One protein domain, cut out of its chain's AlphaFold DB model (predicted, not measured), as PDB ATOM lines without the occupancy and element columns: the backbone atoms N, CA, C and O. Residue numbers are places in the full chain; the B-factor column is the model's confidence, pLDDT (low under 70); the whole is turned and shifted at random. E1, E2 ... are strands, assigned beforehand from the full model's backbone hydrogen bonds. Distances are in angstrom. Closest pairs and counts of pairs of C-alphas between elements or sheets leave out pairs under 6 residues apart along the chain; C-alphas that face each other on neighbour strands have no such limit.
ATOM      1  N   CYS A 290     244.608 287.576 255.116       60.44
ATOM      2  CA  CYS A 290     246.062 287.696 255.210       60.44
ATOM      3  C   CYS A 290     246.668 288.241 253.913       60.44
ATOM      4  O   CYS A 290     246.467 287.654 252.849       60.44
ATOM      5  N   GLU A 291     247.434 289.328 254.000       68.62
ATOM      6  CA  GLU A 291     248.138 289.934 252.865       68.62
ATOM      7  C   GLU A 291     249.594 289.471 252.799       68.62
ATOM      8  O   GLU A 291     250.389 289.743 253.697       68.62
ATOM      9  N   VAL A 292     249.966 288.800 251.707       67.56
ATOM     10  CA  VAL A 292     251.338 288.327 251.484       67.56
ATOM     11  C   VAL A 292     251.901 288.962 250.220       67.56
ATOM     12  O   VAL A 292     251.390 288.744 249.116       67.56
ATOM     13  N   MET A 293     252.986 289.724 250.369       59.72
ATOM     14  CA  MET A 293     253.735 290.283 249.243       59.72
ATOM     15  C   MET A 293     254.692 289.238 248.666       59.72
ATOM     16  O   MET A 293     255.564 288.733 249.369       59.72
ATOM     17  N   SER A 294     254.567 288.916 247.374       56.56
ATOM     18  CA  SER A 294     255.541 288.050 246.700       56.56
ATOM     19  C   SER A 294     256.736 288.841 246.149       56.56
ATOM     20  O   SER A 294     256.558 289.933 245.621       56.56
ATOM     21  N   ASN A 295     257.925 288.238 246.251       53.31
ATOM     22  CA  ASN A 295     259.278 288.718 245.920       53.31
ATOM     23  C   ASN A 295     259.481 289.766 244.791       53.31
ATOM     24  O   ASN A 295     258.749 289.860 243.808       53.31
ATOM     25  N   ALA A 296     260.619 290.464 244.926       50.84
ATOM     26  CA  ALA A 296     261.077 291.743 244.358       50.84
ATOM     27  C   ALA A 296     261.060 291.999 242.829       50.84
ATOM     28  O   ALA A 296     261.632 293.001 242.403       50.84
ATOM     29  N   PHE A 297     260.438 291.162 241.992       51.97
ATOM     30  CA  PHE A 297     260.440 291.365 240.530       51.97
ATOM     31  C   PHE A 297     259.070 291.676 239.908       51.97
ATOM     32  O   PHE A 297     259.038 292.282 238.840       51.97
ATOM     33  N   THR A 298     257.952 291.378 240.583       46.38
ATOM     34  CA  THR A 298     256.599 291.824 240.189       46.38
ATOM     35  C   THR A 298     255.690 291.878 241.427       46.38
ATOM     36  O   THR A 298     255.300 290.816 241.917       46.38
ATOM     37  N   PRO A 299     255.348 293.059 241.973       46.56
ATOM     38  CA  PRO A 299     254.540 293.131 243.183       46.56
ATOM     39  C   PRO A 299     253.080 292.805 242.849       46.56
ATOM     40  O   PRO A 299     252.392 293.587 242.195       46.56
ATOM     41  N   TYR A 300     252.606 291.646 243.297       51.34
ATOM     42  CA  TYR A 300     251.180 291.351 243.385       51.34
ATOM     43  C   TYR A 300     250.866 290.914 244.815       51.34
ATOM     44  O   TYR A 300     251.572 290.078 245.386       51.34
ATOM     45  N   VAL A 301     249.835 291.517 245.402       52.69
ATOM     46  CA  VAL A 301     249.392 291.235 246.770       52.69
ATOM     47  C   VAL A 301     248.441 290.044 246.720       52.69
ATOM     48  O   VAL A 301     247.423 290.079 246.026       52.69
ATOM     49  N   ARG A 302     248.781 288.957 247.421       56.69
ATOM     50  CA  ARG A 302     247.852 287.840 247.633       56.69
ATOM     51  C   ARG A 302     247.084 288.061 248.927       56.69
ATOM     52  O   ARG A 302     247.704 288.161 249.977       56.69
ATOM     53  N   HIS A 303     245.760 288.076 248.822       54.59
ATOM     54  CA  HIS A 303     244.833 288.082 249.950       54.59
ATOM     55  C   HIS A 303     244.355 286.645 250.195       54.59
ATOM     56  O   HIS A 303     243.805 286.020 249.288       54.59
ATOM     57  N   ILE A 304     244.607 286.106 251.386       62.53
ATOM     58  CA  ILE A 304     244.261 284.732 251.771       62.53
ATOM     59  C   ILE A 304     243.266 284.800 252.939       62.53
ATOM     60  O   ILE A 304     243.680 285.200 254.029       62.53
ATOM     61  N   PRO A 305     241.982 284.447 252.755       50.78
ATOM     62  CA  PRO A 305     241.018 284.423 253.850       50.78
ATOM     63  C   PRO A 305     241.323 283.275 254.824       50.78
ATOM     64  O   PRO A 305     241.732 282.192 254.399       50.78
ATOM     65  N   TYR A 306     241.156 283.510 256.124       56.06
ATOM     66  CA  TYR A 306     241.371 282.523 257.183       56.06
ATOM     67  C   TYR A 306     240.465 282.790 258.393       56.06
ATOM     68  O   TYR A 306     240.003 283.911 258.585       56.06
ATOM     69  N   ASP A 307     240.219 281.758 259.201       61.50
ATOM     70  CA  ASP A 307     239.543 281.874 260.498       61.50
ATOM     71  C   ASP A 307     240.576 282.235 261.576       61.50
ATOM     72  O   ASP A 307     241.511 281.471 261.850       61.50
ATOM     73  N   SER A 308     240.413 283.411 262.182       58.84
ATOM     74  CA  SER A 308     241.301 283.934 263.222       58.84
ATOM     75  C   SER A 308     241.354 283.061 264.479       58.84
ATOM     76  O   SER A 308     242.317 283.136 265.251       58.84
ATOM     77  N   ASN A 309     240.373 282.174 264.680       59.12
ATOM     78  CA  ASN A 309     240.379 281.224 265.783       59.12
ATOM     79  C   ASN A 309     241.301 280.033 265.555       59.12
ATOM     80  O   ASN A 309     241.791 279.470 266.541       59.12
ATOM     81  N   THR A 310     241.526 279.638 264.307       62.50
ATOM     82  CA  THR A 310     242.263 278.417 263.960       62.50
ATOM     83  C   THR A 310     243.569 278.699 263.228       62.50
ATOM     84  O   THR A 310     244.407 277.802 263.124       62.50
ATOM     85  N   ALA A 311     243.807 279.935 262.780       67.19
ATOM     86  CA  ALA A 311     245.030 280.321 262.089       67.19
ATOM     87  C   ALA A 311     245.427 281.795 262.310       67.19
ATOM     88  O   ALA A 311     244.667 282.600 262.833       67.19
ATOM     89  N   VAL A 312     246.656 282.146 261.919       71.56
ATOM     90  CA  VAL A 312     247.248 283.488 262.018       71.56
ATOM     91  C   VAL A 312     247.957 283.871 260.718       71.56
ATOM     92  O   VAL A 312     248.606 283.035 260.087       71.56
ATOM     93  N   CYS A 313     247.879 285.144 260.327       66.38
ATOM     94  CA  CYS A 313     248.645 285.688 259.210       66.38
ATOM     95  C   CYS A 313     250.105 285.980 259.598       66.38
ATOM     96  O   CYS A 313     250.375 286.704 260.554       66.38
ATOM     97  N   THR A 314     251.052 285.441 258.834       69.06
ATOM     98  CA  THR A 314     252.495 285.693 258.964       69.06
ATOM     99  C   THR A 314     253.052 286.276 257.664       69.06
ATOM    100  O   THR A 314     252.389 286.241 256.628       69.06
ATOM    101  N   THR A 315     254.297 286.755 257.679       63.91
ATOM    102  CA  THR A 315     254.988 287.246 256.470       63.91
ATOM    103  C   THR A 315     255.135 286.184 255.372       63.91
ATOM    104  O   THR A 315     255.343 286.535 254.213       63.91
ATOM    105  N   GLU A 316     255.000 284.899 255.714       63.50
ATOM    106  CA  GLU A 316     255.019 283.766 254.779       63.50
ATOM    107  C   GLU A 316     253.607 283.276 254.386       63.50
ATOM    108  O   GLU A 316     253.479 282.418 253.512       63.50
ATOM    109  N   GLY A 317     252.544 283.825 254.989       68.56
ATOM    110  CA  GLY A 317     251.145 283.436 254.771       68.56
ATOM    111  C   GLY A 317     250.417 282.952 256.023       68.56
ATOM    112  O   GLY A 317     250.845 283.206 257.149       68.56
ATOM    113  N   VAL A 318     249.278 282.286 255.827       68.31
ATOM    114  CA  VAL A 318     248.404 281.803 256.909       68.31
ATOM    115  C   VAL A 318     248.995 280.546 257.551       68.31
ATOM    116  O   VAL A 318     249.327 279.585 256.857       68.31
ATOM    117  N   ARG A 319     249.098 280.529 258.881       69.12
ATOM    118  CA  ARG A 319     249.625 279.405 259.666       69.12
ATOM    119  C   ARG A 319     248.618 278.965 260.723       69.12
ATOM    120  O   ARG A 319     248.098 279.804 261.444       69.12
ATOM    121  N   ALA A 320     248.380 277.660 260.844       65.56
ATOM    122  CA  ALA A 320     247.463 277.111 261.843       65.56
ATOM    123  C   ALA A 320     247.948 277.367 263.283       65.56
ATOM    124  O   ALA A 320     249.142 277.244 263.581       65.56
ATOM    125  N   LEU A 321     247.009 277.696 264.168       63.06
ATOM    126  CA  LEU A 321     247.221 277.839 265.602       63.06
ATOM    127  C   LEU A 321     246.997 276.487 266.304       63.06
ATOM    128  O   LEU A 321     246.046 275.778 265.975       63.06
ATOM    129  N   PRO A 322     247.839 276.109 267.283       67.81
ATOM    130  CA  PRO A 322     247.563 274.961 268.141       67.81
ATOM    131  C   PRO A 322     246.246 275.124 268.914       67.81
ATOM    132  O   PRO A 322     245.875 276.233 269.303       67.81
ATOM    133  N   THR A 323     245.561 274.013 269.198       68.25
ATOM    134  CA  THR A 323     244.304 274.008 269.959       68.25
ATOM    135  C   THR A 323     244.466 274.728 271.301       68.25
ATOM    136  O   THR A 323     245.380 274.434 272.068       68.25
ATOM    137  N   GLY A 324     243.576 275.682 271.587       66.25
ATOM    138  CA  GLY A 324     243.612 276.475 272.822       66.25
ATOM    139  C   GLY A 324     244.613 277.636 272.823       66.25
ATOM    140  O   GLY A 324     244.699 278.343 273.826       66.25
ATOM    141  N   VAL A 325     245.329 277.885 271.723       71.06
ATOM    142  CA  VAL A 325     246.252 279.019 271.567       71.06
ATOM    143  C   VAL A 325     245.632 280.069 270.645       71.06
ATOM    144  O   VAL A 325     245.115 279.749 269.580       71.06
ATOM    145  N   GLY A 326     245.647 281.327 271.073       74.19
ATOM    146  CA  GLY A 326     245.279 282.492 270.272       74.19
ATOM    147  C   GLY A 326     246.508 283.321 269.901       74.19
ATOM    148  O   GLY A 326     247.600 283.110 270.435       74.19
ATOM    149  N   TYR A 327     246.328 284.283 269.000       72.88
ATOM    150  CA  TYR A 327     247.363 285.239 268.611       72.88
ATOM    151  C   TYR A 327     246.818 286.668 268.656       72.88
ATOM    152  O   TYR A 327     245.725 286.925 268.165       72.88
ATOM    153  N   CYS A 328     247.555 287.584 269.280       77.94
ATOM    154  CA  CYS A 328     247.155 288.977 269.470       77.94
ATOM    155  C   CYS A 328     248.398 289.864 269.492       77.94
ATOM    156  O   CYS A 328     249.318 289.578 270.256       77.94
ATOM    157  N   ASN A 329     248.424 290.936 268.693       74.19
ATOM    158  CA  ASN A 329     249.526 291.911 268.661       74.19
ATOM    159  C   ASN A 329     250.925 291.267 268.663       74.19
ATOM    160  O   ASN A 329     251.742 291.515 269.548       74.19
ATOM    161  N   GLU A 330     251.161 290.379 267.700       73.31
ATOM    162  CA  GLU A 330     252.442 289.685 267.519       73.31
ATOM    163  C   GLU A 330     252.845 288.700 268.634       73.31
ATOM    164  O   GLU A 330     253.964 288.185 268.640       73.31
ATOM    165  N   ALA A 331     251.928 288.370 269.547       75.44
ATOM    166  CA  ALA A 331     252.165 287.425 270.633       75.44
ATOM    167  C   ALA A 331     251.135 286.286 270.655       75.44
ATOM    168  O   ALA A 331     249.937 286.485 270.450       75.44
ATOM    169  N   PHE A 332     251.609 285.077 270.964       78.62
ATOM    170  CA  PHE A 332     250.750 283.931 271.264       78.62
ATOM    171  C   PHE A 332     250.252 284.000 272.710       78.62
ATOM    172  O   PHE A 332     250.998 284.390 273.611       78.62
ATOM    173  N   PHE A 333     249.015 283.573 272.948       79.44
ATOM    174  CA  PHE A 333     248.421 283.500 274.284       79.44
ATOM    175  C   PHE A 333     247.570 282.240 274.444       79.44
ATOM    176  O   PHE A 333     247.035 281.716 273.468       79.44
ATOM    177  N   TYR A 334     247.403 281.754 275.674       77.56
ATOM    178  CA  TYR A 334     246.447 280.682 275.946       77.56
ATOM    179  C   TYR A 334     245.044 281.259 276.017       77.56
ATOM    180  O   TYR A 334     244.760 282.124 276.852       77.56
ATOM    181  N   LYS A 335     244.156 280.752 275.157       76.44
ATOM    182  CA  LYS A 335     242.762 281.180 275.119       76.44
ATOM    183  C   LYS A 335     242.131 281.007 276.491       76.44
ATOM    184  O   LYS A 335     241.437 281.914 276.884       76.44
ATOM    185  N   SER A 336     242.440 279.963 277.263       77.94
ATOM    186  CA  SER A 336     241.900 279.751 278.619       77.94
ATOM    187  C   SER A 336     242.187 280.870 279.631       77.94
ATOM    188  O   SER A 336     241.473 280.976 280.620       77.94
ATOM    189  N   GLU A 337     243.213 281.696 279.413       81.62
ATOM    190  CA  GLU A 337     243.659 282.709 280.380       81.62
ATOM    191  C   GLU A 337     243.431 284.142 279.901       81.62
ATOM    192  O   GLU A 337     243.203 285.045 280.709       81.62
ATOM    193  N   LYS A 338     243.523 284.368 278.587       83.31
ATOM    194  CA  LYS A 338     243.460 285.697 277.979       83.31
ATOM    195  C   LYS A 338     242.456 285.735 276.833       83.31
ATOM    196  O   LYS A 338     242.157 284.716 276.210       83.31
ATOM    197  N   ILE A 339     241.978 286.933 276.534       82.75
ATOM    198  CA  ILE A 339     241.167 287.239 275.357       82.75
ATOM    199  C   ILE A 339     241.802 288.415 274.609       82.75
ATOM    200  O   ILE A 339     242.380 289.309 275.226       82.75
ATOM    201  N   CYS A 340     241.751 288.391 273.281       78.75
ATOM    202  CA  CYS A 340     242.241 289.481 272.446       78.75
ATOM    203  C   CYS A 340     241.054 290.307 271.965       78.75
ATOM    204  O   CYS A 340     240.224 289.774 271.238       78.75
ATOM    205  N   CYS A 341     240.994 291.586 272.326       81.12
ATOM    206  CA  CYS A 341     239.991 292.515 271.807       81.12
ATOM    207  C   CYS A 341     240.716 293.728 271.216       81.12
ATOM    208  O   CYS A 341     241.587 294.304 271.868       81.12
ATOM    209  N   LYS A 342     240.400 294.118 269.974       75.12
ATOM    210  CA  LYS A 342     241.070 295.228 269.256       75.12
ATOM    211  C   LYS A 342     242.606 295.184 269.279       75.12
ATOM    212  O   LYS A 342     243.257 296.204 269.508       75.12
ATOM    213  N   ASN A 343     243.197 294.010 269.057       74.06
ATOM    214  CA  ASN A 343     244.650 293.805 269.137       74.06
ATOM    215  C   ASN A 343     245.263 294.147 270.513       74.06
ATOM    216  O   ASN A 343     246.449 294.455 270.603       74.06
ATOM    217  N   GLN A 344     244.491 294.090 271.599       81.06
ATOM    218  CA  GLN A 344     244.997 294.176 272.969       81.06
ATOM    219  C   GLN A 344     244.582 292.940 273.767       81.06
ATOM    220  O   GLN A 344     243.487 292.406 273.591       81.06
ATOM    221  N   LEU A 345     245.483 292.468 274.633       84.38
ATOM    222  CA  LEU A 345     245.248 291.307 275.488       84.38
ATOM    223  C   LEU A 345     244.607 291.727 276.809       84.38
ATOM    224  O   LEU A 345     245.156 292.558 277.533       84.38
ATOM    225  N   TYR A 346     243.512 291.063 277.152       85.19
ATOM    226  CA  TYR A 346     242.799 291.187 278.419       85.19
ATOM    227  C   TYR A 346     242.779 289.839 279.142       85.19
ATOM    228  O   TYR A 346     242.993 288.789 278.528       85.19
ATOM    229  N   ASN A 347     242.563 289.849 280.457       86.12
ATOM    230  CA  ASN A 347     242.283 288.614 281.192       86.12
ATOM    231  C   ASN A 347     240.968 288.027 280.686       86.12
ATOM    232  O   ASN A 347     240.047 288.788 280.435       86.12
ATOM    233  N   ARG A 348     240.862 286.701 280.537       82.12
ATOM    234  CA  ARG A 348     239.580 286.065 280.191       82.12
ATOM    235  C   ARG A 348     238.564 286.171 281.331       82.12
ATOM    236  O   ARG A 348     237.369 286.227 281.070       82.12
ATOM    237  N   PHE A 349     239.047 286.202 282.569       82.88
ATOM    238  CA  PHE A 349     238.216 286.275 283.761       82.88
ATOM    239  C   PHE A 349     238.662 287.436 284.646       82.88
ATOM    240  O   PHE A 349     239.849 287.552 284.963       82.88
ATOM    241  N   GLU A 350     237.709 288.259 285.066       82.12
ATOM    242  CA  GLU A 350     237.876 289.298 286.086       82.12
ATOM    243  C   GLU A 350     236.745 289.115 287.108       82.12
ATOM    244  O   GLU A 350     235.601 288.903 286.722       82.12
ATOM    245  N   ASP A 351     237.072 289.073 288.404       78.69
ATOM    246  CA  ASP A 351     236.112 288.821 289.497       78.69
ATOM    247  C   ASP A 351     235.194 287.590 289.292       78.69
ATOM    248  O   ASP A 351     234.011 287.607 289.622       78.69
ATOM    249  N   ASN A 352     235.756 286.489 288.769       78.31
ATOM    250  CA  ASN A 352     235.059 285.243 288.393       78.31
ATOM    251  C   ASN A 352     234.020 285.368 287.261       78.31
ATOM    252  O   ASN A 352     233.338 284.386 286.970       78.31
ATOM    253  N   GLN A 353     233.933 286.511 286.584       78.25
ATOM    254  CA  GLN A 353     233.089 286.694 285.406       78.25
ATOM    255  C   GLN A 353     233.928 286.602 284.126       78.25
ATOM    256  O   GLN A 353     235.035 287.142 284.054       78.25
ATOM    257  N   GLU A 354     233.418 285.893 283.114       84.25
ATOM    258  CA  GLU A 354     234.065 285.813 281.798       84.25
ATOM    259  C   GLU A 354     233.808 287.102 281.012       84.25
ATOM    260  O   GLU A 354     232.660 287.507 280.832       84.25
ATOM    261  N   VAL A 355     234.868 287.743 280.522       85.00
ATOM    262  CA  VAL A 355     234.750 288.954 279.697       85.00
ATOM    263  C   VAL A 355     234.583 288.606 278.215       85.00
ATOM    264  O   VAL A 355     235.178 287.651 277.710       85.00
ATOM    265  N   ARG A 356     233.814 289.422 277.486       84.69
ATOM    266  CA  ARG A 356     233.624 289.305 276.028       84.69
ATOM    267  C   ARG A 356     234.097 290.553 275.290       84.69
ATOM    268  O   ARG A 356     234.158 291.636 275.871       84.69
ATOM    269  N   CYS A 357     234.436 290.399 274.008       83.88
ATOM    270  CA  CYS A 357     234.866 291.511 273.159       83.88
ATOM    271  C   CYS A 357     233.676 292.238 272.525       83.88
ATOM    272  O   CYS A 357     232.738 291.605 272.050       83.88
ATOM    273  N   CYS A 358     233.752 293.567 272.459       81.94
ATOM    274  CA  CYS A 358     232.814 294.404 271.718       81.94
ATOM    275  C   CYS A 358     233.495 295.006 270.480       81.94
ATOM    276  O   CYS A 358     234.107 296.083 270.548       81.94
ATOM    277  N   ASP A 359     233.411 294.294 269.355       66.06
ATOM    278  CA  ASP A 359     234.137 294.633 268.130       66.06
ATOM    279  C   ASP A 359     233.433 295.724 267.316       66.06
ATOM    280  O   ASP A 359     232.474 295.514 266.580       66.06
ATOM    281  N   SER A 360     233.943 296.947 267.455       64.12
ATOM    282  CA  SER A 360     233.612 298.090 266.607       64.12
ATOM    283  C   SER A 360     234.766 299.071 266.582       64.12
ATOM    284  O   SER A 360     235.372 299.364 267.613       64.12
ATOM    285  N   PHE A 361     235.043 299.653 265.418       53.69
ATOM    286  CA  PHE A 361     236.119 300.631 265.233       53.69
ATOM    287  C   PHE A 361     235.957 301.909 266.082       53.69
ATOM    288  O   PHE A 361     236.894 302.696 266.175       53.69
ATOM    289  N   THR A 362     234.808 302.110 266.744       53.97
ATOM    290  CA  THR A 362     234.469 303.354 267.463       53.97
ATOM    291  C   THR A 362     234.307 303.219 268.985       53.97
ATOM    292  O   THR A 362     234.193 304.239 269.666       53.97
ATOM    293  N   SER A 363     234.313 302.008 269.564       55.38
ATOM    294  CA  SER A 363     234.114 301.827 271.018       55.38
ATOM    295  C   SER A 363     235.347 302.198 271.863       55.38
ATOM    296  O   SER A 363     236.464 301.762 271.590       55.38
ATOM    297  N   ALA A 364     235.151 302.976 272.932       61.31
ATOM    298  CA  ALA A 364     236.214 303.343 273.880       61.31
ATOM    299  C   ALA A 364     236.566 302.214 274.874       61.31
ATOM    300  O   ALA A 364     237.673 302.188 275.405       61.31
ATOM    301  N   ARG A 365     235.638 301.273 275.102       76.19
ATOM    302  CA  ARG A 365     235.835 300.045 275.890       76.19
ATOM    303  C   ARG A 365     235.681 298.824 274.972       76.19
ATOM    304  O   ARG A 365     234.609 298.674 274.386       76.19
ATOM    305  N   PRO A 366     236.725 297.991 274.813       74.50
ATOM    306  CA  PRO A 366     236.689 296.819 273.940       74.50
ATOM    307  C   PRO A 366     236.223 295.536 274.642       74.50
ATOM    308  O   PRO A 366     235.994 294.550 273.953       74.50
ATOM    309  N   THR A 367     236.066 295.546 275.970       85.56
ATOM    310  CA  THR A 367     235.571 294.420 276.775       85.56
ATOM    311  C   THR A 367     234.328 294.795 277.583       85.56
ATOM    312  O   THR A 367     234.173 295.956 277.989       85.56
ATOM    313  N   TYR A 368     233.455 293.815 277.823       87.38
ATOM    314  CA  TYR A 368     232.259 293.940 278.665       87.38
ATOM    315  C   TYR A 368     231.964 292.645 279.435       87.38
ATOM    316  O   TYR A 368     232.443 291.571 279.054       87.38
ATOM    317  N   PHE A 369     231.172 292.763 280.503       89.38
ATOM    318  CA  PHE A 369     230.699 291.632 281.306       89.38
ATOM    319  C   PHE A 369     229.280 291.225 280.886       89.38
ATOM    320  O   PHE A 369     228.349 291.972 281.167       89.38
ATOM    321  N   PRO A 370     229.063 290.050 280.275       84.19
ATOM    322  CA  PRO A 370     227.773 289.683 279.681       84.19
ATOM    323  C   PRO A 370     226.615 289.582 280.693       84.19
ATOM    324  O   PRO A 370     225.460 289.785 280.332       84.19
ATOM    325  N   GLU A 371     226.911 289.324 281.973       83.31
ATOM    326  CA  GLU A 371     225.903 289.258 283.048       83.31
ATOM    327  C   GLU A 371     225.328 290.627 283.448       83.31
ATOM    328  O   GLU A 371     224.287 290.692 284.098       83.31
ATOM    329  N   THR A 372     226.003 291.731 283.111       85.38
ATOM    330  CA  THR A 372     225.598 293.092 283.528       85.38
ATOM    331  C   THR A 372     225.605 294.108 282.391       85.38
ATOM    332  O   THR A 372     224.961 295.153 282.485       85.38
ATOM    333  N   GLU A 373     226.304 293.800 281.307       89.31
ATOM    334  CA  GLU A 373     226.538 294.652 280.156       89.31
ATOM    335  C   GLU A 373     226.309 293.868 278.854       89.31
ATOM    336  O   GLU A 373     226.343 292.639 278.819       89.31
ATOM    337  N   SER A 374     226.124 294.591 277.754       87.19
ATOM    338  CA  SER A 374     225.903 294.030 276.419       87.19
ATOM    339  C   SER A 374     226.662 294.830 275.369       87.19
ATOM    340  O   SER A 374     226.872 296.035 275.530       87.19
ATOM    341  N   CYS A 375     227.067 294.178 274.278       84.00
ATOM    342  CA  CYS A 375     227.618 294.855 273.109       84.00
ATOM    343  C   CYS A 375     226.598 294.858 271.973       84.00
ATOM    344  O   CYS A 375     226.369 293.838 271.328       84.00
ATOM    345  N   LEU A 376     226.003 296.017 271.705       82.31
ATOM    346  CA  LEU A 376     225.039 296.198 270.622       82.31
ATOM    347  C   LEU A 376     225.406 297.451 269.833       82.31
ATOM    348  O   LEU A 376     225.901 298.433 270.388       82.31
ATOM    349  N   ASN A 377     225.237 297.397 268.510       77.12
ATOM    350  CA  ASN A 377     225.656 298.462 267.590       77.12
ATOM    351  C   ASN A 377     227.127 298.888 267.785       77.12
ATOM    352  O   ASN A 377     227.495 300.052 267.592       77.12
ATOM    353  N   GLY A 378     227.977 297.945 268.206       75.94
ATOM    354  CA  GLY A 378     229.393 298.197 268.416       75.94
ATOM    355  C   GLY A 378     229.719 299.081 269.623       75.94
ATOM    356  O   GLY A 378     230.776 299.714 269.636       75.94
ATOM    357  N   LYS A 379     228.826 299.188 270.611       81.12
ATOM    358  CA  LYS A 379     229.050 299.917 271.866       81.12
ATOM    359  C   LYS A 379     228.611 299.070 273.055       81.12
ATOM    360  O   LYS A 379     227.696 298.263 272.943       81.12
ATOM    361  N   VAL A 380     229.279 299.273 274.189       87.06
ATOM    362  CA  VAL A 380     228.945 298.598 275.446       87.06
ATOM    363  C   VAL A 380     227.837 299.371 276.159       87.06
ATOM    364  O   VAL A 380     227.971 300.579 276.373       87.06
ATOM    365  N   HIS A 381     226.767 298.674 276.530       88.00
ATOM    366  CA  HIS A 381     225.607 299.198 277.246       88.00
ATOM    367  C   HIS A 381     225.473 298.530 278.623       88.00
ATOM    368  O   HIS A 381     225.758 297.340 278.732       88.00
ATOM    369  N   PRO A 382     225.023 299.251 279.667       90.44
ATOM    370  CA  PRO A 382     224.868 298.725 281.027       90.44
ATOM    371  C   PRO A 382     223.551 297.941 281.186       90.44
ATOM    372  O   PRO A 382     222.716 298.270 282.026       90.44
ATOM    373  N   ILE A 383     223.325 296.970 280.305       86.44
ATOM    374  CA  ILE A 383     222.158 296.084 280.299       86.44
ATOM    375  C   ILE A 383     222.687 294.672 280.027       86.44
ATOM    376  O   ILE A 383     223.439 294.541 279.058       86.44
ATOM    377  N   PRO A 384     222.315 293.646 280.816       87.06
ATOM    378  CA  PRO A 384     222.766 292.273 280.593       87.06
ATOM    379  C   PRO A 384     222.441 291.761 279.182       87.06
ATOM    380  O   PRO A 384     221.414 292.113 278.597       87.06
ATOM    381  N   GLU A 385     223.321 290.933 278.626       84.12
ATOM    382  CA  GLU A 385     223.267 290.491 277.226       84.12
ATOM    383  C   GLU A 385     222.027 289.652 276.878       84.12
ATOM    384  O   GLU A 385     221.546 289.698 275.748       84.12
ATOM    385  N   ASP A 386     221.467 288.928 277.844       83.06
ATOM    386  CA  ASP A 386     220.274 288.093 277.670       83.06
ATOM    387  C   ASP A 386     218.975 288.909 277.531       83.06
ATOM    388  O   ASP A 386     218.033 288.475 276.858       83.06
ATOM    389  N   VAL A 387     218.935 290.109 278.116       80.44
ATOM    390  CA  VAL A 387     217.755 290.992 278.146       80.44
ATOM    391  C   VAL A 387     217.905 292.258 277.302       80.44
ATOM    392  O   VAL A 387     216.911 292.940 277.044       80.44
ATOM    393  N   ALA A 388     219.114 292.571 276.832       82.06
ATOM    394  CA  ALA A 388     219.359 293.700 275.947       82.06
ATOM    395  C   ALA A 388     218.830 293.427 274.528       82.06
ATOM    396  O   ALA A 388     219.187 292.436 273.884       82.06
ATOM    397  N   LYS A 389     217.988 294.327 274.014       85.81
ATOM    398  CA  LYS A 389     217.435 294.274 272.650       85.81
ATOM    399  C   LYS A 389     217.624 295.597 271.922       85.81
ATOM    400  O   LYS A 389     217.845 296.633 272.546       85.81
ATOM    401  N   THR A 390     217.536 295.565 270.593       81.44
ATOM    402  CA  THR A 390     217.594 296.757 269.738       81.44
ATOM    403  C   THR A 390     216.220 297.128 269.187       81.44
ATOM    404  O   THR A 390     215.418 296.270 268.835       81.44
ATOM    405  N   CYS A 391     215.961 298.431 269.113       78.94
ATOM    406  CA  CYS A 391     214.800 299.048 268.482       78.94
ATOM    407  C   CYS A 391     215.330 300.172 267.583       78.94
ATOM    408  O   CYS A 391     215.747 301.230 268.074       78.94
ATOM    409  N   GLY A 392     215.474 299.884 266.287       78.50
ATOM    410  CA  GLY A 392     216.273 300.709 265.379       78.50
ATOM    411  C   GLY A 392     217.709 300.908 265.916       78.50
ATOM    412  O   GLY A 392     218.387 299.927 266.240       78.50
ATOM    413  N   PRO A 393     218.204 302.154 266.074       76.56
ATOM    414  CA  PRO A 393     219.545 302.425 266.603       76.56
ATOM    415  C   PRO A 393     219.646 302.372 268.140       76.56
ATOM    416  O   PRO A 393     220.748 302.529 268.678       76.56
ATOM    417  N   ARG A 394     218.528 302.224 268.865       80.12
ATOM    418  CA  ARG A 394     218.477 302.295 270.335       80.12
ATOM    419  C   ARG A 394     218.517 300.906 270.962       80.12
ATOM    420  O   ARG A 394     217.997 299.955 270.391       80.12
ATOM    421  N   VAL A 395     219.114 300.814 272.147       83.44
ATOM    422  CA  VAL A 395     219.212 299.585 272.946       83.44
ATOM    423  C   VAL A 395     218.333 299.736 274.186       83.44
ATOM    424  O   VAL A 395     218.372 300.798 274.807       83.44
ATOM    425  N   TYR A 396     217.556 298.707 274.525       86.44
ATOM    426  CA  TYR A 396     216.603 298.713 275.638       86.44
ATOM    427  C   TYR A 396     216.582 297.381 276.399       86.44
ATOM    428  O   TYR A 396     217.050 296.360 275.887       86.44
ATOM    429  N   ASP A 397     216.043 297.397 277.620       86.69
ATOM    430  CA  ASP A 397     215.881 296.211 278.470       86.69
ATOM    431  C   ASP A 397     214.478 295.612 278.288       86.69
ATOM    432  O   ASP A 397     213.475 296.222 278.664       86.69
TER     433      ASP A 397
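Overview. This is residues 290 to 397 of the 694 residues of an uncharacterized protein of Stichopus japonicus (UniProt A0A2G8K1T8). Six small two-stranded hairpins, E1 with E2 through E11 with E12, are strung one after another in a loose, elongated row. Each is a separate antiparallel sheet of two strands, and between the fourth and fifth hairpins the chain makes a long unnamed loop, residues 348 to 373, with two short pairings of its own. The printed part has 108 residues with no named helix and twelve named strands, E1 to E12 in order along the chain; the class is all strand, though under half of the residues, 48 of 108, are in named strands. The whole is loose, with a radius of gyration of the C-alphas of 17.6 A, and the C-alphas span 58 by 33 by 20 A.

Along the chain. E1, residues 290 to 293, begins at C-alpha 290 at (246.062, 287.696, 255.210) and is 10.1 A long. E2, residues 301 to 306, is the longest strand by residues and measures 15.8 A from first to last C-alpha. E3 is residues 311 to 314, 9.7 A, and E4 is residues 317 to 320, 10.2 A. E5 is residues 325 to 328, 10.2 A, and E6 is residues 331 to 334, 10.3 A. E7, residues 338 to 341, begins at C-alpha 338 at (243.460, 285.697, 277.979) and is 9.8 A long; E8, residues 344 to 347, is 10.3 A. E9, residues 374 to 376, and E10, residues 379 to 381, are shorter, 6.2 A and 6.4 A. E11, residues 388 to 391, is 10.3 A, and E12, residues 394 to 397, is 10.5 A and ends at C-alpha 397 at (215.881, 296.211, 278.470).

Arrangement. E1 and E2 form an antiparallel hairpin at 156 degrees, with N 290 and O 304 at 2.8 A, within hydrogen-bond range. The closest C-alphas of E1 and E3 are those of Cys 290 and Cys 313, 5.2 A apart. E3 and E4 form the next antiparallel hairpin, with N 312 and O 319 at 2.8 A. E4 and E5 are apart, but the closest C-alphas of E3 and E5, those of Val 312 and Tyr 327, are 6.8 A apart. The hairpin of E5 and E6 is antiparallel, with N 326 and O 333 at 2.8 A. E6 and E7 meet only through their link, while the closest C-alphas of E5 and E7, those of Cys 328 and Cys 340, are 5.8 A apart. E7 and E8 form an antiparallel hairpin, with N 346 and O 339 at 2.8 A. E8 and E9 are apart. Between them residues 349 to 350 pair with 353 to 354, and residues 356 to 357 with 367 to 368, both antiparallel. E9 and E10 form an antiparallel hairpin, with N 381 and O 374 at 2.8 A. E10 and E11 are only just apart, the closest C-alphas being 8.4 A from each other, while those of Ser 374 in E9 and Ala 388 in E11, the closest of that pair, are 6.6 A apart. E11 and E12 form the last antiparallel hairpin, with N 391 and O 394 at 2.8 A.

Size, cuts and confidence. The two C-alphas farthest apart are those of Phe 297 and Asp 397, 58.7 A. The printed part runs from 290 to 397 with no cut. The link from E8 to E9, 26 residues, is long; those from E1 to E2 and from E10 to E11 are short. The mean pLDDT of the printed part is 73.5, and 40 residues are under 70: residues 290 to 311, 313 to 324 and 359 to 364.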